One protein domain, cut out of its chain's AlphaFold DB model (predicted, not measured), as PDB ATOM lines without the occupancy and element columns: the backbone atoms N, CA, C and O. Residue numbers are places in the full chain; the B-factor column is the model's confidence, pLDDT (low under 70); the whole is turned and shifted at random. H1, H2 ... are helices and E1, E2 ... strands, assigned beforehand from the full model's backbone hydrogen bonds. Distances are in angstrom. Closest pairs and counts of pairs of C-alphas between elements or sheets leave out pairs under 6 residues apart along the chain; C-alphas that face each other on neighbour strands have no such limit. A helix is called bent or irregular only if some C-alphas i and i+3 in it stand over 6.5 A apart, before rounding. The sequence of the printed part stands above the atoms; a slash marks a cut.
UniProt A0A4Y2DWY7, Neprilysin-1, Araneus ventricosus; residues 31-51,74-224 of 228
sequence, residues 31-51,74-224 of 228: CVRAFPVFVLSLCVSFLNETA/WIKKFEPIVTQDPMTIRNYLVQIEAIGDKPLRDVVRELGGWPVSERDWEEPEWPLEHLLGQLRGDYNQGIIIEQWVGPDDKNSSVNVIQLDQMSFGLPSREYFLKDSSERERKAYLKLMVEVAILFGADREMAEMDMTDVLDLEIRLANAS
ATOM      1  N   CYS A  31     195.477 231.995 170.338       36.00
ATOM      2  CA  CYS A  31     194.831 230.681 170.275       36.00
ATOM      3  C   CYS A  31     195.612 229.687 169.399       36.00
ATOM      4  O   CYS A  31     195.707 228.512 169.728       36.00
ATOM      5  N   VAL A  32     196.243 230.159 168.319       35.62
ATOM      6  CA  VAL A  32     197.082 229.306 167.458       35.62
ATOM      7  C   VAL A  32     198.443 229.027 168.108       35.62
ATOM      8  O   VAL A  32     198.970 227.920 168.027       35.62
ATOM      9  N   ARG A  33     198.957 229.980 168.898       38.53
ATOM     10  CA  ARG A  33     200.111 229.771 169.789       38.53
ATOM     11  C   ARG A  33     199.799 228.903 171.017       38.53
ATOM     12  O   ARG A  33     200.731 228.552 171.728       38.53
ATOM     13  N   ALA A  34     198.533 228.519 171.238       39.69
ATOM     14  CA  ALA A  34     198.073 227.605 172.295       39.69
ATOM     15  C   ALA A  34     198.196 226.108 171.940       39.69
ATOM     16  O   ALA A  34     197.862 225.240 172.749       39.69
ATOM     17  N   PHE A  35     198.813 225.803 170.795       42.28
ATOM     18  CA  PHE A  35     199.315 224.473 170.448       42.28
ATOM     19  C   PHE A  35     200.187 223.744 171.511       42.28
ATOM     20  O   PHE A  35     200.182 222.514 171.516       42.28
ATOM     21  N   PRO A  36     200.915 224.393 172.449       47.44
ATOM     22  CA  PRO A  36     201.772 223.690 173.409       47.44
ATOM     23  C   PRO A  36     201.051 222.764 174.383       47.44
ATOM     24  O   PRO A  36     201.684 221.830 174.873       47.44
ATOM     25  N   VAL A  37     199.748 222.950 174.634       48.50
ATOM     26  CA  VAL A  37     198.994 222.007 175.479       48.50
ATOM     27  C   VAL A  37     198.939 220.627 174.816       48.50
ATOM     28  O   VAL A  37     198.962 219.613 175.504       48.50
ATOM     29  N   PHE A  38     198.968 220.565 173.479       49.53
ATOM     30  CA  PHE A  38     199.070 219.313 172.735       49.53
ATOM     31  C   PHE A  38     200.433 218.651 172.893       49.53
ATOM     32  O   PHE A  38     200.481 217.462 173.181       49.53
ATOM     33  N   VAL A  39     201.537 219.390 172.727       50.53
ATOM     34  CA  VAL A  39     202.887 218.807 172.824       50.53
ATOM     35  C   VAL A  39     203.169 218.361 174.252       50.53
ATOM     36  O   VAL A  39     203.723 217.288 174.455       50.53
ATOM     37  N   LEU A  40     202.710 219.111 175.255       48.47
ATOM     38  CA  LEU A  40     202.808 218.701 176.653       48.47
ATOM     39  C   LEU A  40     201.861 217.548 176.985       48.47
ATOM     40  O   LEU A  40     202.299 216.623 177.656       48.47
ATOM     41  N   SER A  41     200.620 217.533 176.484       50.72
ATOM     42  CA  SER A  41     199.698 216.399 176.668       50.72
ATOM     43  C   SER A  41     200.203 215.141 175.968       50.72
ATOM     44  O   SER A  41     200.151 214.066 176.551       50.72
ATOM     45  N   LEU A  42     200.769 215.252 174.764       46.91
ATOM     46  CA  LEU A  42     201.425 214.151 174.065       46.91
ATOM     47  C   LEU A  42     202.681 213.707 174.799       46.91
ATOM     48  O   LEU A  42     202.825 212.519 175.027       46.91
ATOM     49  N   CYS A  43     203.574 214.613 175.203       36.44
ATOM     50  CA  CYS A  43     204.776 214.253 175.954       36.44
ATOM     51  C   CYS A  43     204.423 213.608 177.296       36.44
ATOM     52  O   CYS A  43     205.022 212.602 177.655       36.44
ATOM     53  N   VAL A  44     203.436 214.135 178.025       35.50
ATOM     54  CA  VAL A  44     202.961 213.559 179.289       35.50
ATOM     55  C   VAL A  44     202.246 212.238 179.039       35.50
ATOM     56  O   VAL A  44     202.498 211.297 179.777       35.50
ATOM     57  N   SER A  45     201.427 212.114 177.995       32.78
ATOM     58  CA  SER A  45     200.774 210.854 177.617       32.78
ATOM     59  C   SER A  45     201.805 209.797 177.211       32.78
ATOM     60  O   SER A  45     201.724 208.676 177.692       32.78
ATOM     61  N   PHE A  46     202.833 210.169 176.445       27.48
ATOM     62  CA  PHE A  46     203.950 209.311 176.042       27.48
ATOM     63  C   PHE A  46     204.802 208.891 177.253       27.48
ATOM     64  O   PHE A  46     205.146 207.721 177.405       27.48
ATOM     65  N   LEU A  47     205.079 209.815 178.182       27.45
ATOM     66  CA  LEU A  47     205.762 209.522 179.448       27.45
ATOM     67  C   LEU A  47     204.902 208.651 180.382       27.45
ATOM     68  O   LEU A  47     205.425 207.748 181.033       27.45
ATOM     69  N   ASN A  48     203.588 208.863 180.434       27.72
ATOM     70  CA  ASN A  48     202.668 208.101 181.278       27.72
ATOM     71  C   ASN A  48     202.426 206.684 180.722       27.72
ATOM     72  O   ASN A  48     202.346 205.730 181.495       27.72
ATOM     73  N   GLU A  49     202.424 206.511 179.395       29.83
ATOM     74  CA  GLU A  49     202.439 205.193 178.742       29.83
ATOM     75  C   GLU A  49     203.722 204.415 179.069       29.83
ATOM     76  O   GLU A  49     203.661 203.213 179.327       29.83
ATOM     77  N   THR A  50     204.873 205.092 179.167       30.34
ATOM     78  CA  THR A  50     206.141 204.445 179.559       30.34
ATOM     79  C   THR A  50     206.222 204.090 181.052       30.34
ATOM     80  O   THR A  50     206.976 203.192 181.429       30.34
ATOM     81  N   ALA A  51     205.429 204.744 181.909       28.44
ATOM     82  CA  ALA A  51     205.402 204.513 183.358       28.44
ATOM     83  C   ALA A  51     204.317 203.510 183.814       28.44
ATOM     84  O   ALA A  51     204.305 203.083 184.972       28.44
ATOM     85  N   TRP A  74     191.957 190.296 171.385       41.28
ATOM     86  CA  TRP A  74     192.517 191.466 172.056       41.28
ATOM     87  C   TRP A  74     193.533 191.064 173.134       41.28
ATOM     88  O   TRP A  74     194.601 191.660 173.199       41.28
ATOM     89  N   ILE A  75     193.273 189.992 173.897       48.69
ATOM     90  CA  ILE A  75     194.209 189.483 174.917       48.69
ATOM     91  C   ILE A  75     195.559 189.124 174.288       48.69
ATOM     92  O   ILE A  75     196.587 189.581 174.771       48.69
ATOM     93  N   LYS A  76     195.567 188.426 173.144       54.84
ATOM     94  CA  LYS A  76     196.806 188.095 172.416       54.84
ATOM     95  C   LYS A  76     197.571 189.322 171.907       54.84
ATOM     96  O   LYS A  76     198.775 189.231 171.693       54.84
ATOM     97  N   LYS A  77     196.890 190.456 171.701       57.53
ATOM     98  CA  LYS A  77     197.516 191.726 171.302       57.53
ATOM     99  C   LYS A  77     198.178 192.440 172.490       57.53
ATOM    100  O   LYS A  77     199.179 193.115 172.287       57.53
ATOM    101  N   PHE A  78     197.646 192.277 173.704       46.09
ATOM    102  CA  PHE A  78     198.117 192.971 174.911       46.09
ATOM    103  C   PHE A  78     199.053 192.139 175.803       46.09
ATOM    104  O   PHE A  78     199.950 192.710 176.421       46.09
ATOM    105  N   GLU A  79     198.902 190.812 175.852       52.00
ATOM    106  CA  GLU A  79     199.778 189.909 176.619       52.00
ATOM    107  C   GLU A  79     201.282 190.166 176.398       52.00
ATOM    108  O   GLU A  79     201.977 190.392 177.388       52.00
ATOM    109  N   PRO A  80     201.808 190.239 175.159       56.41
ATOM    110  CA  PRO A  80     203.243 190.435 174.941       56.41
ATOM    111  C   PRO A  80     203.766 191.832 175.325       56.41
ATOM    112  O   PRO A  80     204.975 192.036 175.308       56.41
ATOM    113  N   ILE A  81     202.895 192.793 175.655       54.50
ATOM    114  CA  ILE A  81     203.278 194.149 176.088       54.50
ATOM    115  C   ILE A  81     203.355 194.215 177.619       54.50
ATOM    116  O   ILE A  81     204.291 194.780 178.175       54.50
ATOM    117  N   VAL A  82     202.402 193.587 178.316       52.62
ATOM    118  CA  VAL A  82     202.284 193.660 179.785       52.62
ATOM    119  C   VAL A  82     203.215 192.664 180.497       52.62
ATOM    120  O   VAL A  82     203.545 192.854 181.666       52.62
ATOM    121  N   THR A  83     203.678 191.613 179.808       52.97
ATOM    122  CA  THR A  83     204.535 190.556 180.385       52.97
ATOM    123  C   THR A  83     205.937 190.501 179.768       52.97
ATOM    124  O   THR A  83     206.465 189.412 179.537       52.97
ATOM    125  N   GLN A  84     206.541 191.648 179.450       64.50
ATOM    126  CA  GLN A  84     207.898 191.674 178.891       64.50
ATOM    127  C   GLN A  84     208.952 191.385 179.964       64.50
ATOM    128  O   GLN A  84     208.898 191.914 181.075       64.50
ATOM    129  N   ASP A  85     209.927 190.539 179.633       75.50
ATOM    130  CA  ASP A  85     211.063 190.269 180.508       75.50
ATOM    131  C   ASP A  85     212.079 191.435 180.479       75.50
ATOM    132  O   ASP A  85     212.119 192.214 179.518       75.50
ATOM    133  N   PRO A  86     212.943 191.570 181.502       74.12
ATOM    134  CA  PRO A  86     213.875 192.695 181.606       74.12
ATOM    135  C   PRO A  86     214.841 192.864 180.422       74.12
ATOM    136  O   PRO A  86     215.317 193.974 180.178       74.12
ATOM    137  N   MET A  87     215.161 191.791 179.690       70.69
ATOM    138  CA  MET A  87     216.069 191.848 178.540       70.69
ATOM    139  C   MET A  87     215.348 192.396 177.305       70.69
ATOM    140  O   MET A  87     215.905 193.217 176.573       70.69
ATOM    141  N   THR A  88     214.083 192.022 177.132       76.19
ATOM    142  CA  THR A  88     213.192 192.583 176.113       76.19
ATOM    143  C   THR A  88     212.946 194.078 176.343       76.19
ATOM    144  O   THR A  88     213.126 194.870 175.418       76.19
ATOM    145  N   ILE A  89     212.660 194.494 177.584       75.00
ATOM    146  CA  ILE A  89     212.500 195.919 177.942       75.00
ATOM    147  C   ILE A  89     213.770 196.714 177.605       75.00
ATOM    148  O   ILE A  89     213.694 197.776 176.990       75.00
ATOM    149  N   ARG A  90     214.954 196.186 177.948       73.94
ATOM    150  CA  ARG A  90     216.233 196.832 177.620       73.94
ATOM    151  C   ARG A  90     216.406 197.034 176.113       73.94
ATOM    152  O   ARG A  90     216.842 198.104 175.704       73.94
ATOM    153  N   ASN A  91     216.070 196.039 175.294       78.81
ATOM    154  CA  ASN A  91     216.168 196.161 173.838       78.81
ATOM    155  C   ASN A  91     215.212 197.226 173.280       78.81
ATOM    156  O   ASN A  91     215.603 197.963 172.378       78.81
ATOM    157  N   TYR A  92     214.001 197.348 173.829       77.94
ATOM    158  CA  TYR A  92     213.073 198.415 173.446       77.94
ATOM    159  C   TYR A  92     213.594 199.803 173.814       77.94
ATOM    160  O   TYR A  92     213.524 200.703 172.985       77.94
ATOM    161  N   LEU A  93     214.177 199.973 175.005       76.69
ATOM    162  CA  LEU A  93     214.779 201.251 175.401       76.69
ATOM    163  C   LEU A  93     215.902 201.669 174.443       76.69
ATOM    164  O   LEU A  93     215.910 202.805 173.984       76.69
ATOM    165  N   VAL A  94     216.779 200.734 174.057       83.62
ATOM    166  CA  VAL A  94     217.841 200.998 173.067       83.62
ATOM    167  C   VAL A  94     217.255 201.428 171.718       83.62
ATOM    168  O   VAL A  94     217.796 202.317 171.067       83.62
ATOM    169  N   GLN A  95     216.147 200.820 171.288       82.88
ATOM    170  CA  GLN A  95     215.474 201.216 170.047       82.88
ATOM    171  C   GLN A  95     214.843 202.608 170.151       82.88
ATOM    172  O   GLN A  95     214.979 203.392 169.218       82.88
ATOM    173  N   ILE A  96     214.192 202.932 171.272       79.69
ATOM    174  CA  ILE A  96     213.596 204.255 171.514       79.69
ATOM    175  C   ILE A  96     214.685 205.333 171.510       79.69
ATOM    176  O   ILE A  96     214.543 206.337 170.817       79.69
ATOM    177  N   GLU A  97     215.797 205.103 172.209       82.81
ATOM    178  CA  GLU A  97     216.946 206.016 172.225       82.81
ATOM    179  C   GLU A  97     217.561 206.193 170.828       82.81
ATOM    180  O   GLU A  97     217.929 207.305 170.455       82.81
ATOM    181  N   ALA A  98     217.638 205.120 170.032       87.50
ATOM    182  CA  ALA A  98     218.155 205.179 168.666       87.50
ATOM    183  C   ALA A  98     217.222 205.921 167.691       87.50
ATOM    184  O   ALA A  98     217.702 206.564 166.758       87.50
ATOM    185  N   ILE A  99     215.902 205.820 167.881       88.62
ATOM    186  CA  ILE A  99     214.896 206.526 167.071       88.62
ATOM    187  C   ILE A  99     214.833 208.013 167.454       88.62
ATOM    188  O   ILE A  99     214.679 208.867 166.577       88.62
ATOM    189  N   GLY A 100     214.962 208.317 168.747       88.44
ATOM    190  CA  GLY A 100     214.890 209.672 169.279       88.44
ATOM    191  C   GLY A 100     213.493 210.289 169.155       88.44
ATOM    192  O   GLY A 100     212.473 209.610 169.248       88.44
ATOM    193  N   ASP A 101     213.449 211.600 168.935       86.88
ATOM    194  CA  ASP A 101     212.230 212.418 168.889       86.88
ATOM    195  C   ASP A 101     211.644 212.587 167.474       86.88
ATOM    196  O   ASP A 101     210.606 213.228 167.299       86.88
ATOM    197  N   LYS A 102     212.272 211.990 166.454       89.56
ATOM    198  CA  LYS A 102     211.853 212.116 165.052       89.56
ATOM    199  C   LYS A 102     210.366 211.791 164.816       89.56
ATOM    200  O   LYS A 102     209.712 212.608 164.170       89.56
ATOM    201  N   PRO A 103     209.795 210.683 165.339       90.00
ATOM    202  CA  PRO A 103     208.382 210.372 165.113       90.00
ATOM    203  C   PRO A 103     207.452 211.467 165.637       90.00
ATOM    204  O   PRO A 103     206.465 211.810 164.995       90.00
ATOM    205  N   LEU A 104     207.795 212.047 166.789       87.44
ATOM    206  CA  LEU A 104     207.017 213.115 167.401       87.44
ATOM    207  C   LEU A 104     207.113 214.411 166.586       87.44
ATOM    208  O   LEU A 104     206.103 215.072 166.365       87.44
ATOM    209  N   ARG A 105     208.303 214.751 166.074       88.75
ATOM    210  CA  ARG A 105     208.490 215.907 165.181       88.75
ATOM    211  C   ARG A 105     207.726 215.772 163.869       88.75
ATOM    212  O   ARG A 105     207.213 216.767 163.365       88.75
ATOM    213  N   ASP A 106     207.674 214.568 163.309       90.44
ATOM    214  CA  ASP A 106     206.947 214.313 162.066       90.44
ATOM    215  C   ASP A 106     205.435 214.523 162.266       90.44
ATOM    216  O   ASP A 106     204.817 215.209 161.454       90.44
ATOM    217  N   VAL A 107     204.880 214.064 163.396       90.62
ATOM    218  CA  VAL A 107     203.483 214.330 163.792       90.62
ATOM    219  C   VAL A 107     203.219 215.823 164.002       90.62
ATOM    220  O   VAL A 107     202.236 216.354 163.492       90.62
ATOM    221  N   VAL A 108     204.096 216.528 164.725       90.00
ATOM    222  CA  VAL A 108     203.941 217.977 164.948       90.00
ATOM    223  C   VAL A 108     203.920 218.735 163.619       90.00
ATOM    224  O   VAL A 108     203.085 219.616 163.433       90.00
ATOM    225  N   ARG A 109     204.781 218.363 162.667       89.69
ATOM    226  CA  ARG A 109     204.814 218.974 161.332       89.69
ATOM    227  C   ARG A 109     203.540 218.697 160.532       89.69
ATOM    228  O   ARG A 109     203.048 219.594 159.857       89.69
ATOM    229  N   GLU A 110     203.007 217.479 160.609       89.81
ATOM    230  CA  GLU A 110     201.749 217.101 159.950       89.81
ATOM    231  C   GLU A 110     200.554 217.918 160.463       89.81
ATOM    232  O   GLU A 110     199.665 218.269 159.691       89.81
ATOM    233  N   LEU A 111     200.574 218.293 161.742       90.19
ATOM    234  CA  LEU A 111     199.533 219.095 162.387       90.19
ATOM    235  C   LEU A 111     199.701 220.613 162.199       90.19
ATOM    236  O   LEU A 111     198.988 221.393 162.826       90.19
ATOM    237  N   GLY A 112     200.618 221.045 161.332       89.38
ATOM    238  CA  GLY A 112     200.847 222.462 161.039       89.38
ATOM    239  C   GLY A 112     201.995 223.100 161.819       89.38
ATOM    240  O   GLY A 112     202.122 224.318 161.787       89.38
ATOM    241  N   GLY A 113     202.844 222.311 162.482       90.19
ATOM    242  CA  GLY A 113     204.048 222.788 163.165       90.19
ATOM    243  C   GLY A 113     203.789 223.345 164.567       90.19
ATOM    244  O   GLY A 113     202.655 223.428 165.035       90.19
ATOM    245  N   TRP A 114     204.867 223.720 165.259       90.19
ATOM    246  CA  TRP A 114     204.777 224.351 166.581       90.19
ATOM    247  C   TRP A 114     205.512 225.699 166.577       90.19
ATOM    248  O   TRP A 114     206.750 225.698 166.568       90.19
ATOM    249  N   PRO A 115     204.784 226.839 166.633       90.00
ATOM    250  CA  PRO A 115     205.354 228.175 166.423       90.00
ATOM    251  C   PRO A 115     206.606 228.498 167.245       90.00
ATOM    252  O   PRO A 115     207.532 229.117 166.739       90.00
ATOM    253  N   VAL A 116     206.677 228.049 168.504       89.69
ATOM    254  CA  VAL A 116     207.819 228.348 169.388       89.69
ATOM    255  C   VAL A 116     209.125 227.691 168.920       89.69
ATOM    256  O   VAL A 116     210.215 228.170 169.222       89.69
ATOM    257  N   SER A 117     209.027 226.576 168.189       87.06
ATOM    258  CA  SER A 117     210.178 225.785 167.738       87.06
ATOM    259  C   SER A 117     210.662 226.152 166.331       87.06
ATOM    260  O   SER A 117     211.750 225.742 165.927       87.06
ATOM    261  N   GLU A 118     209.887 226.946 165.590       86.44
ATOM    262  CA  GLU A 118     210.099 227.224 164.171       86.44
ATOM    263  C   GLU A 118     210.152 228.741 163.928       86.44
ATOM    264  O   GLU A 118     209.176 229.455 164.127       86.44
ATOM    265  N   ARG A 119     211.309 229.259 163.491       82.81
ATOM    266  CA  ARG A 119     211.512 230.712 163.302       82.81
ATOM    267  C   ARG A 119     210.666 231.307 162.179       82.81
ATOM    268  O   ARG A 119     210.185 232.426 162.313       82.81
ATOM    269  N   ASP A 120     210.507 230.546 161.104       87.06
ATOM    270  CA  ASP A 120     209.774 230.940 159.900       87.06
ATOM    271  C   ASP A 120     208.415 230.227 159.843       87.06
ATOM    272  O   ASP A 120     207.942 229.848 158.775       87.06
ATOM    273  N   TRP A 121     207.821 229.967 161.014       90.31
ATOM    274  CA  TRP A 121     206.512 229.336 161.089       90.31
ATOM    275  C   TRP A 121     205.447 230.254 160.488       90.31
ATOM    276  O   TRP A 121     205.304 231.412 160.893       90.31
ATOM    277  N   GLU A 122     204.678 229.713 159.552       88.81
ATOM    278  CA  GLU A 122     203.536 230.385 158.945       88.81
ATOM    279  C   GLU A 122     202.245 229.688 159.362       88.81
ATOM    280  O   GLU A 122     202.183 228.462 159.475       88.81
ATOM    281  N   GLU A 123     201.204 230.485 159.589       86.06
ATOM    282  CA  GLU A 123     199.891 229.958 159.938       86.06
ATOM    283  C   GLU A 123     199.340 229.114 158.778       86.06
ATOM    284  O   GLU A 123     199.303 229.593 157.639       86.06
ATOM    285  N   PRO A 124     198.906 227.867 159.036       88.69
ATOM    286  CA  PRO A 124     198.298 227.039 158.007       88.69
ATOM    287  C   PRO A 124     197.061 227.702 157.387       88.69
ATOM    288  O   PRO A 124     196.286 228.363 158.068       88.69
ATOM    289  N   GLU A 125     196.820 227.469 156.093       91.19
ATOM    290  CA  GLU A 125     195.668 228.056 155.382       91.19
ATOM    291  C   GLU A 125     194.302 227.545 155.883       91.19
ATOM    292  O   GLU A 125     193.257 228.130 155.585       91.19
ATOM    293  N   TRP A 126     194.287 226.425 156.608       92.50
ATOM    294  CA  TRP A 126     193.071 225.836 157.157       92.50
ATOM    295  C   TRP A 126     192.695 226.466 158.508       92.50
ATOM    296  O   TRP A 126     193.552 226.941 159.246       92.50
ATOM    297  N   PRO A 127     191.400 226.472 158.873       91.06
ATOM    298  CA  PRO A 127     190.950 227.091 160.115       91.06
ATOM    299  C   PRO A 127     191.206 226.175 161.325       91.06
ATOM    300  O   PRO A 127     191.251 224.953 161.180       91.06
ATOM    301  N   LEU A 128     191.313 226.746 162.530       87.31
ATOM    302  CA  LEU A 128     191.613 226.031 163.785       87.31
ATOM    303  C   LEU A 128     190.766 224.761 164.007       87.31
ATOM    304  O   LEU A 128     191.251 223.774 164.557       87.31
ATOM    305  N   GLU A 129     189.508 224.756 163.571       89.62
ATOM    306  CA  GLU A 129     188.604 223.609 163.667       89.62
ATOM    307  C   GLU A 129     189.133 222.369 162.935       89.62
ATOM    308  O   GLU A 129     188.843 221.250 163.356       89.62
ATOM    309  N   HIS A 130     189.914 222.551 161.865       91.12
ATOM    310  CA  HIS A 130     190.574 221.453 161.165       91.12
ATOM    311  C   HIS A 130     191.560 220.743 162.091       91.12
ATOM    312  O   HIS A 130     191.463 219.531 162.278       91.12
ATOM    313  N   LEU A 131     192.426 221.514 162.748       90.12
ATOM    314  CA  LEU A 131     193.377 220.978 163.709       90.12
ATOM    315  C   LEU A 131     192.685 220.309 164.891       90.12
ATOM    316  O   LEU A 131     193.029 219.185 165.242       90.12
ATOM    317  N   LEU A 132     191.689 220.964 165.493       88.88
ATOM    318  CA  LEU A 132     190.923 220.368 166.592       88.88
ATOM    319  C   LEU A 132     190.258 219.051 166.160       88.88
ATOM    320  O   LEU A 132     190.215 218.093 166.932       88.88
ATOM    321  N   GLY A 133     189.791 218.982 164.911       89.19
ATOM    322  CA  GLY A 133     189.260 217.770 164.297       89.19
ATOM    323  C   GLY A 133     190.297 216.654 164.169       89.19
ATOM    324  O   GLY A 133     189.996 215.527 164.555       89.19
ATOM    325  N   GLN A 134     191.507 216.948 163.686       90.88
ATOM    326  CA  GLN A 134     192.599 215.967 163.571       90.88
ATOM    327  C   GLN A 134     193.074 215.483 164.943       90.88
ATOM    328  O   GLN A 134     193.160 214.283 165.197       90.88
ATOM    329  N   LEU A 135     193.299 216.411 165.874       87.56
ATOM    330  CA  LEU A 135     193.666 216.106 167.256       87.56
ATOM    331  C   LEU A 135     192.666 215.151 167.905       87.56
ATOM    332  O   LEU A 135     193.056 214.173 168.550       87.56
ATOM    333  N   ARG A 136     191.370 215.399 167.693       87.94
ATOM    334  CA  ARG A 136     190.327 214.542 168.238       87.94
ATOM    335  C   ARG A 136     190.196 213.217 167.490       87.94
ATOM    336  O   ARG A 136     190.063 212.181 168.135       87.94
ATOM    337  N   GLY A 137     190.192 213.252 166.161       89.06
ATOM    338  CA  GLY A 137     189.927 212.099 165.302       89.06
ATOM    339  C   GLY A 137     191.068 211.086 165.270       89.06
ATOM    340  O   GLY A 137     190.820 209.891 165.424       89.06
ATOM    341  N   ASP A 138     192.302 211.568 165.134       90.06
ATOM    342  CA  ASP A 138     193.472 210.723 164.886       90.06
ATOM    343  C   ASP A 138     194.241 210.413 166.179       90.06
ATOM    344  O   ASP A 138     194.775 209.315 166.339       90.06
ATOM    345  N   TYR A 139     194.239 211.348 167.138       85.75
ATOM    346  CA  TYR A 139     195.017 211.240 168.383       85.75
ATOM    347  C   TYR A 139     194.160 211.136 169.650       85.75
ATOM    348  O   TYR A 139     194.702 210.999 170.749       85.75
ATOM    349  N   ASN A 140     192.827 211.188 169.521       87.56
ATOM    350  CA  ASN A 140     191.887 211.150 170.645       87.56
ATOM    351  C   ASN A 140     192.172 212.229 171.716       87.56
ATOM    352  O   ASN A 140     191.845 212.044 172.886       87.56
ATOM    353  N   GLN A 141     192.753 213.369 171.327       83.94
ATOM    354  CA  GLN A 141     193.084 214.476 172.227       83.94
ATOM    355  C   GLN A 141     191.965 215.525 172.235       83.94
ATOM    356  O   GLN A 141     191.576 216.038 171.187       83.94
ATOM    357  N   GLY A 142     191.435 215.842 173.419       81.75
ATOM    358  CA  GLY A 142     190.452 216.911 173.627       81.75
ATOM    359  C   GLY A 142     191.131 218.190 174.111       81.75
ATOM    360  O   GLY A 142     191.427 218.314 175.295       81.75
ATOM    361  N   ILE A 143     191.387 219.137 173.206       80.12
ATOM    362  CA  ILE A 143     192.040 220.418 173.525       80.12
ATOM    363  C   ILE A 143     191.020 221.544 173.381       80.12
ATOM    364  O   ILE A 143     190.280 221.579 172.400       80.12
ATOM    365  N   ILE A 144     190.975 222.466 174.350       82.25
ATOM    366  CA  ILE A 144     189.975 223.544 174.507       82.25
ATOM    367  C   ILE A 144     188.569 223.014 174.832       82.25
ATOM    368  O   ILE A 144     187.971 223.448 175.815       82.25
ATOM    369  N   ILE A 145     188.058 222.060 174.052       84.12
ATOM    370  CA  ILE A 145     186.769 221.391 174.263       84.12
ATOM    371  C   ILE A 145     186.990 219.882 174.192       84.12
ATOM    372  O   ILE A 145     187.504 219.366 173.196       84.12
ATOM    373  N   GLU A 146     186.565 219.166 175.228       84.62
ATOM    374  CA  GLU A 146     186.516 217.711 175.187       84.62
ATOM    375  C   GLU A 146     185.202 217.272 174.536       84.62
ATOM    376  O   GLU A 146     184.121 217.710 174.922       84.62
ATOM    377  N   GLN A 147     185.286 216.428 173.508       88.75
ATOM    378  CA  GLN A 147     184.126 215.979 172.743       88.75
ATOM    379  C   GLN A 147     184.074 214.461 172.718       88.75
ATOM    380  O   GLN A 147     185.020 213.830 172.277       88.75
ATOM    381  N   TRP A 148     182.962 213.828 173.069       89.06
ATOM    382  CA  TRP A 148     182.810 212.382 172.863       89.06
ATOM    383  C   TRP A 148     181.396 212.015 172.440       89.06
ATOM    384  O   TRP A 148     180.505 212.860 172.355       89.06
ATOM    385  N   VAL A 149     181.212 210.743 172.093       92.12
ATOM    386  CA  VAL A 149     179.901 210.165 171.810       92.12
ATOM    387  C   VAL A 149     179.569 209.218 172.948       92.12
ATOM    388  O   VAL A 149     180.303 208.263 173.196       92.12
ATOM    389  N   GLY A 150     178.470 209.493 173.638       93.56
ATOM    390  CA  GLY A 150     178.001 208.694 174.765       93.56
ATOM    391  C   GLY A 150     176.475 208.662 174.835       93.56
ATOM    392  O   GLY A 150     175.819 209.393 174.084       93.56
ATOM    393  N   PRO A 151     175.899 207.820 175.708       95.12
ATOM    394  CA  PRO A 151     174.455 207.764 175.922       95.12
ATOM    395  C   PRO A 151     173.897 209.127 176.351       95.12
ATOM    396  O   PRO A 151     174.551 209.851 177.094       95.12
ATOM    397  N   ASP A 152     172.693 209.489 175.911       94.12
ATOM    398  CA  ASP A 152     171.995 210.671 176.429       94.12
ATOM    399  C   ASP A 152     171.544 210.414 177.874       94.12
ATOM    400  O   ASP A 152     170.819 209.451 178.140       94.12
ATOM    401  N   ASP A 153     171.915 211.301 178.800       92.44
ATOM    402  CA  ASP A 153     171.521 211.233 180.213       92.44
ATOM    403  C   ASP A 153     169.998 211.188 180.400       92.44
ATOM    404  O   ASP A 153     169.492 210.627 181.374       92.44
ATOM    405  N   LYS A 154     169.237 211.762 179.458       94.94
ATOM    406  CA  LYS A 154     167.767 211.735 179.472       94.94
ATOM    407  C   LYS A 154     167.183 210.501 178.793       94.94
ATOM    408  O   LYS A 154     166.024 210.166 179.044       94.94
ATOM    409  N   ASN A 155     167.941 209.850 177.914       94.38
ATOM    410  CA  ASN A 155     167.513 208.665 177.183       94.38
ATOM    411  C   ASN A 155     168.714 207.791 176.802       94.38
ATOM    412  O   ASN A 155     169.261 207.890 175.706       94.38
ATOM    413  N   SER A 156     169.043 206.837 177.669       93.50
ATOM    414  CA  SER A 156     170.193 205.945 177.489       93.50
ATOM    415  C   SER A 156     170.099 204.999 176.283       93.50
ATOM    416  O   SER A 156     171.062 204.299 175.982       93.50
ATOM    417  N   SER A 157     168.961 204.963 175.576       95.88
ATOM    418  CA  SER A 157     168.807 204.191 174.333       95.88
ATOM    419  C   SER A 157     169.322 204.923 173.088       95.88
ATOM    420  O   SER A 157     169.346 204.332 172.010       95.88
ATOM    421  N   VAL A 158     169.700 206.202 173.200       96.38
ATOM    422  CA  VAL A 158     170.292 206.980 172.104       96.38
ATOM    423  C   VAL A 158     171.640 207.548 172.524       96.38
ATOM    424  O   VAL A 158     171.847 207.871 173.689       96.38
ATOM    425  N   ASN A 159     172.544 207.698 171.558       95.62
ATOM    426  CA  ASN A 159     173.813 208.383 171.768       95.62
ATOM    427  C   ASN A 159     173.729 209.824 171.268       95.62
ATOM    428  O   ASN A 159     173.082 210.107 170.256       95.62
ATOM    429  N   VAL A 160     174.431 210.717 171.954       96.06
ATOM    430  CA  VAL A 160     174.569 212.131 171.604       96.06
ATOM    431  C   VAL A 160     176.038 212.527 171.600       96.06
ATOM    432  O   VAL A 160     176.882 211.873 172.214       96.06
ATOM    433  N   ILE A 161     176.339 213.608 170.883       92.88
ATOM    434  CA  ILE A 161     177.628 214.281 171.003       92.88
ATOM    435  C   ILE A 161     177.594 215.064 172.310       92.88
ATOM    436  O   ILE A 161     176.734 215.925 172.496       92.88
ATOM    437  N   GLN A 162     178.521 214.742 173.199       91.94
ATOM    438  CA  GLN A 162     178.733 215.440 174.456       91.94
ATOM    439  C   GLN A 162     179.945 216.355 174.297       91.94
ATOM    440  O   GLN A 162     180.909 215.991 173.618       91.94
ATOM    441  N   LEU A 163     179.844 217.554 174.868       90.94
ATOM    442  CA  LEU A 163     180.898 218.562 174.901       90.94
ATOM    443  C   LEU A 163     181.110 218.959 176.357       90.94
ATOM    444  O   LEU A 163     180.136 219.287 177.037       90.94
ATOM    445  N   ASP A 164     182.357 218.962 176.797       88.75
ATOM    446  CA  ASP A 164     182.737 219.321 178.158       88.75
ATOM    447  C   ASP A 164     184.031 220.143 178.166       88.75
ATOM    448  O   ASP A 164     184.667 220.378 177.129       88.75
ATOM    449  N   GLN A 165     184.392 220.638 179.343       84.19
ATOM    450  CA  GLN A 165     185.647 221.330 179.581       84.19
ATOM    451  C   GLN A 165     186.841 220.407 179.311       84.19
ATOM    452  O   GLN A 165     186.806 219.219 179.613       84.19
ATOM    453  N   MET A 166     187.919 220.971 178.770       82.06
ATOM    454  CA  MET A 166     189.167 220.234 178.585       82.06
ATOM    455  C   MET A 166     189.811 219.834 179.919       82.06
ATOM    456  O   MET A 166     189.668 220.520 180.937       82.06
ATOM    457  N   SER A 167     190.621 218.780 179.882       79.88
ATOM    458  CA  SER A 167     191.607 218.508 180.924       79.88
ATOM    459  C   SER A 167     192.726 219.553 180.894       79.88
ATOM    460  O   SER A 167     193.235 219.894 179.826       79.88
ATOM    461  N   PHE A 168     193.142 220.027 182.065       84.06
ATOM    462  CA  PHE A 168     194.286 220.928 182.206       84.06
ATOM    463  C   PHE A 168     195.604 220.160 182.358       84.06
ATOM    464  O   PHE A 168     195.601 218.991 182.747       84.06
ATOM    465  N   GLY A 169     196.737 220.830 182.118       81.12
ATOM    466  CA  GLY A 169     198.058 220.223 182.319       81.12
ATOM    467  C   GLY A 169     198.402 219.962 183.791       81.12
ATOM    468  O   GLY A 169     199.162 219.044 184.100       81.12
ATOM    469  N   LEU A 170     197.816 220.730 184.718       86.50
ATOM    470  CA  LEU A 170     197.895 220.460 186.155       86.50
ATOM    471  C   LEU A 170     196.658 219.687 186.638       86.50
ATOM    472  O   LEU A 170     195.568 219.887 186.103       86.50
ATOM    473  N   PRO A 171     196.784 218.859 187.696       83.69
ATOM    474  CA  PRO A 171     195.741 217.906 188.094       83.69
ATOM    475  C   PRO A 171     194.386 218.519 188.450       83.69
ATOM    476  O   PRO A 171     193.373 217.824 188.435       83.69
ATOM    477  N   SER A 172     194.360 219.793 188.843       84.75
ATOM    478  CA  SER A 172     193.120 220.472 189.191       84.75
ATOM    479  C   SER A 172     193.193 221.971 188.927       84.75
ATOM    480  O   SER A 172     194.263 222.586 188.939       84.75
ATOM    481  N   ARG A 173     192.015 222.572 188.746       87.50
ATOM    482  CA  ARG A 173     191.818 224.017 188.563       87.50
ATOM    483  C   ARG A 173     192.475 224.836 189.678       87.50
ATOM    484  O   ARG A 173     193.025 225.905 189.434       87.50
ATOM    485  N   GLU A 174     192.441 224.339 190.912       89.44
ATOM    486  CA  GLU A 174     192.975 225.029 192.088       89.44
ATOM    487  C   GLU A 174     194.475 225.302 191.978       89.44
ATOM    488  O   GLU A 174     194.927 226.321 192.500       89.44
ATOM    489  N   TYR A 175     195.234 224.451 191.279       91.38
ATOM    490  CA  TYR A 175     196.665 224.674 191.066       91.38
ATOM    491  C   TYR A 175     196.945 225.923 190.222       91.38
ATOM    492  O   TYR A 175     197.962 226.592 190.420       91.38
ATOM    493  N   PHE A 176     196.027 226.290 189.327       90.38
ATOM    494  CA  PHE A 176     196.134 227.511 188.532       90.38
ATOM    495  C   PHE A 176     195.722 228.757 189.319       90.38
ATOM    496  O   PHE A 176     196.323 229.812 189.140       90.38
ATOM    497  N   LEU A 177     194.728 228.635 190.205       91.38
ATOM    498  CA  LEU A 177     194.067 229.792 190.821       91.38
ATOM    499  C   LEU A 177     194.549 230.141 192.235       91.38
ATOM    500  O   LEU A 177     194.408 231.287 192.651       91.38
ATOM    501  N   LYS A 178     195.078 229.185 193.009       92.19
ATOM    502  CA  LYS A 178     195.499 229.444 194.397       92.19
ATOM    503  C   LYS A 178     196.919 229.987 194.463       92.19
ATOM    504  O   LYS A 178     197.841 229.394 193.902       92.19
ATOM    505  N   ASP A 179     197.136 231.019 195.270       89.94
ATOM    506  CA  ASP A 179     198.480 231.555 195.531       89.94
ATOM    507  C   ASP A 179     199.416 230.505 196.143       89.94
ATOM    508  O   ASP A 179     200.589 230.432 195.789       89.94
ATOM    509  N   SER A 180     198.882 229.601 196.974       91.69
ATOM    510  CA  SER A 180     199.643 228.498 197.578       91.69
ATOM    511  C   SER A 180     200.275 227.539 196.564       91.69
ATOM    512  O   SER A 180     201.177 226.794 196.933       91.69
ATOM    513  N   SER A 181     199.796 227.537 195.316       93.19
ATOM    514  CA  SER A 181     200.244 226.642 194.243       93.19
ATOM    515  C   SER A 181     201.247 227.293 193.280       93.19
ATOM    516  O   SER A 181     201.474 226.813 192.169       93.19
ATOM    517  N   GLU A 182     201.857 228.414 193.682       93.44
ATOM    518  CA  GLU A 182     202.868 229.117 192.884       93.44
ATOM    519  C   GLU A 182     204.062 228.215 192.532       93.44
ATOM    520  O   GLU A 182     204.593 228.281 191.422       93.44
ATOM    521  N   ARG A 183     204.472 227.334 193.455       94.44
ATOM    522  CA  ARG A 183     205.576 226.393 193.233       94.44
ATOM    523  C   ARG A 183     205.268 225.431 192.086       94.44
ATOM    524  O   ARG A 183     206.135 225.194 191.247       94.44
ATOM    525  N   GLU A 184     204.058 224.889 192.046       92.75
ATOM    526  CA  GLU A 184     203.610 223.949 191.022       92.75
ATOM    527  C   GLU A 184     203.462 224.641 189.667       92.75
ATOM    528  O   GLU A 184     203.950 224.110 188.674       92.75
ATOM    529  N   ARG A 185     202.910 225.865 189.625       93.69
ATOM    530  CA  ARG A 185     202.858 226.661 188.385       93.69
ATOM    531  C   ARG A 185     204.248 226.966 187.833       93.69
ATOM    532  O   ARG A 185     204.469 226.829 186.635       93.69
ATOM    533  N   LYS A 186     205.207 227.325 188.694       95.00
ATOM    534  CA  LYS A 186     206.604 227.555 188.282       95.00
ATOM    535  C   LYS A 186     207.270 226.283 187.762       95.00
ATOM    536  O   LYS A 186     208.004 226.341 186.780       95.00
ATOM    537  N   ALA A 187     207.031 225.142 188.408       94.06
ATOM    538  CA  ALA A 187     207.550 223.859 187.945       94.06
ATOM    539  C   ALA A 187     206.943 223.459 186.592       94.06
ATOM    540  O   ALA A 187     207.668 222.983 185.722       94.06
ATOM    541  N   TYR A 188     205.645 223.710 186.407       92.25
ATOM    542  CA  TYR A 188     204.954 223.481 185.145       92.25
ATOM    543  C   TYR A 188     205.512 224.371 184.036       92.25
ATOM    544  O   TYR A 188     205.971 223.839 183.034       92.25
ATOM    545  N   LEU A 189     205.619 225.688 184.252       94.12
ATOM    546  CA  LEU A 189     206.239 226.610 183.292       94.12
ATOM    547  C   LEU A 189     207.650 226.166 182.899       94.12
ATOM    548  O   LEU A 189     207.980 226.119 181.718       94.12
ATOM    549  N   LYS A 190     208.469 225.777 183.883       94.12
ATOM    550  CA  LYS A 190     209.813 225.261 183.623       94.12
ATOM    551  C   LYS A 190     209.782 224.016 182.732       94.12
ATOM    552  O   LYS A 190     210.600 223.919 181.827       94.12
ATOM    553  N   LEU A 191     208.861 223.081 182.969       91.50
ATOM    554  CA  LEU A 191     208.693 221.907 182.109       91.50
ATOM    555  C   LEU A 191     208.352 222.322 180.672       91.50
ATOM    556  O   LEU A 191     208.980 221.818 179.747       91.50
ATOM    557  N   MET A 192     207.419 223.262 180.488       91.00
ATOM    558  CA  MET A 192     207.035 223.759 179.160       91.00
ATOM    559  C   MET A 192     208.228 224.347 178.403       91.00
ATOM    560  O   MET A 192     208.468 223.997 177.250       91.00
ATOM    561  N   VAL A 193     209.011 225.192 179.081       93.31
ATOM    562  CA  VAL A 193     210.205 225.833 178.515       93.31
ATOM    563  C   VAL A 193     211.260 224.800 178.129       93.31
ATOM    564  O   VAL A 193     211.776 224.837 177.018       93.31
ATOM    565  N   GLU A 194     211.575 223.853 179.015       92.50
ATOM    566  CA  GLU A 194     212.587 222.831 178.726       92.50
ATOM    567  C   GLU A 194     212.144 221.907 177.579       92.50
ATOM    568  O   GLU A 194     212.963 221.564 176.729       92.50
ATOM    569  N   VAL A 195     210.852 221.567 177.479       90.25
ATOM    570  CA  VAL A 195     210.313 220.822 176.327       90.25
ATOM    571  C   VAL A 195     210.444 221.639 175.040       90.25
ATOM    572  O   VAL A 195     210.932 221.111 174.046       90.25
ATOM    573  N   ALA A 196     210.090 222.925 175.043       90.25
ATOM    574  CA  ALA A 196     210.256 223.781 173.868       90.25
ATOM    575  C   ALA A 196     211.728 223.859 173.413       90.25
ATOM    576  O   ALA A 196     212.017 223.719 172.222       90.25
ATOM    577  N   ILE A 197     212.671 223.989 174.353       92.75
ATOM    578  CA  ILE A 197     214.115 223.989 174.065       92.75
ATOM    579  C   ILE A 197     214.562 222.647 173.471       92.75
ATOM    580  O   ILE A 197     215.304 222.635 172.490       92.75
ATOM    581  N   LEU A 198     214.088 221.514 174.004       90.31
ATOM    582  CA  LEU A 198     214.356 220.188 173.424       90.31
ATOM    583  C   LEU A 198     213.824 220.077 171.986       90.31
ATOM    584  O   LEU A 198     214.449 219.446 171.133       90.31
ATOM    585  N   PHE A 199     212.715 220.751 171.686       89.06
ATOM    586  CA  PHE A 199     212.174 220.854 170.334       89.06
ATOM    587  C   PHE A 199     212.938 221.818 169.417       89.06
ATOM    588  O   PHE A 199     212.678 221.827 168.215       89.06
ATOM    589  N   GLY A 200     213.947 222.528 169.922       90.88
ATOM    590  CA  GLY A 200     214.803 223.427 169.145       90.88
ATOM    591  C   GLY A 200     214.438 224.907 169.267       90.88
ATOM    592  O   GLY A 200     215.001 225.718 168.533       90.88
ATOM    593  N   ALA A 201     213.531 225.267 170.180       92.88
ATOM    594  CA  ALA A 201     213.229 226.662 170.474       92.88
ATOM    595  C   ALA A 201     214.428 227.374 171.117       92.88
ATOM    596  O   ALA A 201     215.200 226.784 171.881       92.88
ATOM    597  N   ASP A 202     214.549 228.674 170.850       94.12
ATOM    598  CA  ASP A 202     215.451 229.527 171.615       94.12
ATOM    599  C   ASP A 202     214.916 229.731 173.039       94.12
ATOM    600  O   ASP A 202     213.703 229.799 173.244       94.12
ATOM    601  N   ARG A 203     215.807 229.838 174.031       94.62
ATOM    602  CA  ARG A 203     215.400 229.942 175.440       94.62
ATOM    603  C   ARG A 203     214.556 231.189 175.703       94.62
ATOM    604  O   ARG A 203     213.572 231.083 176.426       94.62
ATOM    605  N   GLU A 204     214.907 232.334 175.119       93.94
ATOM    606  CA  GLU A 204     214.165 233.581 175.350       93.94
ATOM    607  C   GLU A 204     212.757 233.498 174.746       93.94
ATOM    608  O   GLU A 204     211.773 233.849 175.399       93.94
ATOM    609  N   MET A 205     212.650 232.947 173.532       91.81
ATOM    610  CA  MET A 205     211.365 232.724 172.861       91.81
ATOM    611  C   MET A 205     210.501 231.705 173.614       91.81
ATOM    612  O   MET A 205     209.312 231.932 173.819       91.81
ATOM    613  N   ALA A 206     211.104 230.605 174.074       94.12
ATOM    614  CA  ALA A 206     210.422 229.580 174.853       94.12
ATOM    615  C   ALA A 206     209.873 230.134 176.173       94.12
ATOM    616  O   ALA A 206     208.732 229.854 176.527       94.12
ATOM    617  N   GLU A 207     210.653 230.933 176.903       95.50
ATOM    618  CA  GLU A 207     210.201 231.545 178.157       95.50
ATOM    619  C   GLU A 207     209.032 232.511 177.934       95.50
ATOM    620  O   GLU A 207     208.069 232.485 178.704       95.50
ATOM    621  N   MET A 208     209.076 233.310 176.868       94.69
ATOM    622  CA  MET A 208     207.995 234.229 176.509       94.69
ATOM    623  C   MET A 208     206.719 233.476 176.103       94.69
ATOM    624  O   MET A 208     205.684 233.630 176.751       94.69
ATOM    625  N   ASP A 209     206.799 232.608 175.091       92.31
ATOM    626  CA  ASP A 209     205.632 231.905 174.554       92.31
ATOM    627  C   ASP A 209     205.001 230.971 175.596       92.31
ATOM    628  O   ASP A 209     203.779 230.918 175.724       92.31
ATOM    629  N   MET A 210     205.800 230.245 176.390       94.38
ATOM    630  CA  MET A 210     205.242 229.352 177.415       94.38
ATOM    631  C   MET A 210     204.626 230.122 178.591       94.38
ATOM    632  O   MET A 210     203.736 229.596 179.264       94.38
ATOM    633  N   THR A 211     205.050 231.367 178.833       95.56
ATOM    634  CA  THR A 211     204.389 232.248 179.808       95.56
ATOM    635  C   THR A 211     203.008 232.668 179.310       95.56
ATOM    636  O   THR A 211     202.043 232.579 180.070       95.56
ATOM    637  N   ASP A 212     202.885 233.041 178.033       93.94
ATOM    638  CA  ASP A 212     201.593 233.371 177.412       93.94
ATOM    639  C   ASP A 212     200.632 232.173 177.433       93.94
ATOM    640  O   ASP A 212     199.429 232.312 177.672       93.94
ATOM    641  N   VAL A 213     201.168 230.971 177.235       92.25
ATOM    642  CA  VAL A 213     200.407 229.718 177.282       92.25
ATOM    643  C   VAL A 213     199.930 229.417 178.696       92.25
ATOM    644  O   VAL A 213     198.771 229.041 178.884       92.25
ATOM    645  N   LEU A 214     200.779 229.630 179.706       92.62
ATOM    646  CA  LEU A 214     200.366 229.493 181.099       92.62
ATOM    647  C   LEU A 214     199.255 230.490 181.458       92.62
ATOM    648  O   LEU A 214     198.300 230.108 182.132       92.62
ATOM    649  N   ASP A 215     199.355 231.747 181.014       94.12
ATOM    650  CA  ASP A 215     198.304 232.751 181.233       94.12
ATOM    651  C   ASP A 215     196.981 232.324 180.585       94.12
ATOM    652  O   ASP A 215     195.918 232.399 181.208       94.12
ATOM    653  N   LEU A 216     197.041 231.793 179.362       90.19
ATOM    654  CA  LEU A 216     195.872 231.243 178.690       90.19
ATOM    655  C   LEU A 216     195.244 230.092 179.488       90.19
ATOM    656  O   LEU A 216     194.032 230.114 179.713       90.19
ATOM    657  N   GLU A 217     196.036 229.120 179.952       90.25
ATOM    658  CA  GLU A 217     195.535 228.023 180.791       90.25
ATOM    659  C   GLU A 217     194.926 228.539 182.103       90.25
ATOM    660  O   GLU A 217     193.861 228.070 182.503       90.25
ATOM    661  N   ILE A 218     195.519 229.552 182.747       91.88
ATOM    662  CA  ILE A 218     194.956 230.185 183.953       91.88
ATOM    663  C   ILE A 218     193.602 230.835 183.647       91.88
ATOM    664  O   ILE A 218     192.651 230.696 184.423       91.88
ATOM    665  N   ARG A 219     193.476 231.530 182.512       91.12
ATOM    666  CA  ARG A 219     192.217 232.158 182.084       91.12
ATOM    667  C   ARG A 219     191.141 231.120 181.775       91.12
ATOM    668  O   ARG A 219     189.990 231.316 182.170       91.12
ATOM    669  N   LEU A 220     191.510 230.017 181.125       88.44
ATOM    670  CA  LEU A 220     190.621 228.880 180.874       88.44
ATOM    671  C   LEU A 220     190.195 228.213 182.185       88.44
ATOM    672  O   LEU A 220     189.004 227.999 182.402       88.44
ATOM    673  N   ALA A 221     191.132 227.977 183.106       89.50
ATOM    674  CA  ALA A 221     190.849 227.450 184.435       89.50
ATOM    675  C   ALA A 221     189.892 228.372 185.199       89.50
ATOM    676  O   ALA A 221     188.927 227.901 185.798       89.50
ATOM    677  N   ASN A 222     190.077 229.690 185.133       90.25
ATOM    678  CA  ASN A 222     189.174 230.637 185.779       90.25
ATOM    679  C   ASN A 222     187.748 230.574 185.196       90.25
ATOM    680  O   ASN A 222     186.783 230.594 185.961       90.25
ATOM    681  N   ALA A 223     187.625 230.438 183.871       88.06
ATOM    682  CA  ALA A 223     186.348 230.321 183.166       88.06
ATOM    683  C   ALA A 223     185.670 228.943 183.309       88.06
ATOM    684  O   ALA A 223     184.455 228.850 183.134       88.06
ATOM    685  N   SER A 224     186.434 227.890 183.622       82.19
ATOM    686  CA  SER A 224     185.900 226.542 183.833       82.19
ATOM    687  C   SER A 224     184.964 226.498 185.041       82.19
ATOM    688  O   SER A 224     185.243 227.062 186.107       82.19
TER     689      SER A 224
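AT A GLANCE: This is residues 31 to 51 and 74 to 224 of the 228 residues of the protein "Neprilysin-1" of Araneus ventricosus (UniProt A0A4Y2DWY7). A helical hairpin, H7 and H8, makes one side with H6 by the far part of H8, and H1 runs off from it at about a right angle through the middle of the domain. Two arms extend from this body: the long two-stranded hairpin E1 and E2, and the pair H2 and H3, where residues 74 to 80, 82 to 88 and 90 to 100 stick out. H4 and H5 lie on the other side of the body, joined by a long loop. The printed part has 172 residues, mostly helix, in the order H1, H2, H3, H4, H5, E1, E2, H6, H7, H8, with an antiparallel sheet E1 - E2. It is only just compact, close to loose, with a radius of gyration of the C-alphas of 18.6 A and spans of 52 by 45 by 42 A.

IN THESE COORDINATES: H1 is residues 36 to 51, 21.9 A long, from C-alpha 36 at (201.772, 223.690, 173.409). H2 is residues 74 to 82 and irregular, but only just: C-alphas 77 and 80 are 6.9 A apart. H3 is residues 86 to 99, 20.1 A, H4 residues 102 to 110 and H5 residues 128 to 139. E1, residues 145 to 152, bends by 69 degrees at 149; E2, residues 155 to 165, 22.2 A, bends by 112 degrees at 158. H6 is residues 173 to 177. H7, residues 179 to 198, 29.5 A, is irregular: C-alphas 180 and 183 are 7.6 A apart. H8, residues 203 to 223, 30.1 A, ends at C-alpha 223 (186.348, 230.321, 183.166).

HOW THE PARTS SIT: H1 and H7 only just touch, with 3 pairs of C-alphas within 8 A, about perpendicular at 89 degrees; the closest C-alphas, of Leu 40 and Met 192, are 7.1 A apart, and H1 touches with residues 36 to 40 alone. H4 is close to H1 but not clearly touching, Val 39 and Val 108 having the closest C-alphas at 8.0 A. H2 and H3 are apart, and H3 and H4 meet only through their link. H5 and E1 come closest at the C-alphas of Arg 136 and Gln 147, 7.8 A. In the hairpin E1 and E2, N 146 and O 164 are 2.9 A apart and N 160 and O 150 2.9 A, within hydrogen-bond range. H6 touches H8, closest at the C-alphas of Phe 176 and Ile 218, 5.4 A, and touches H7 only at the corner. The hairpin H7 and H8 touches at a steep tilt of 44 degrees, opposite ways, closest at the C-alphas of Val 193 and Ala 206, 5.2 A. Every O i to N i+4 pair is within hydrogen-bond range in H1, H3, H4, H5, H6 and H8, against 3 of 5 in H2 and 14 of 16 in H7.

THE WHOLE: The C-alphas farthest apart, of Ser 157 and Glu 204, are 54.1 A apart. Residues 52 to 73 are not printed, and C-alphas 51 and 74 are 21.5 A apart across the cut. The link H4 to H5 is long, with 17 residues. Mean pLDDT of the printed part is 80.5; residues 31 to 51 and 74 to 84 are under 70.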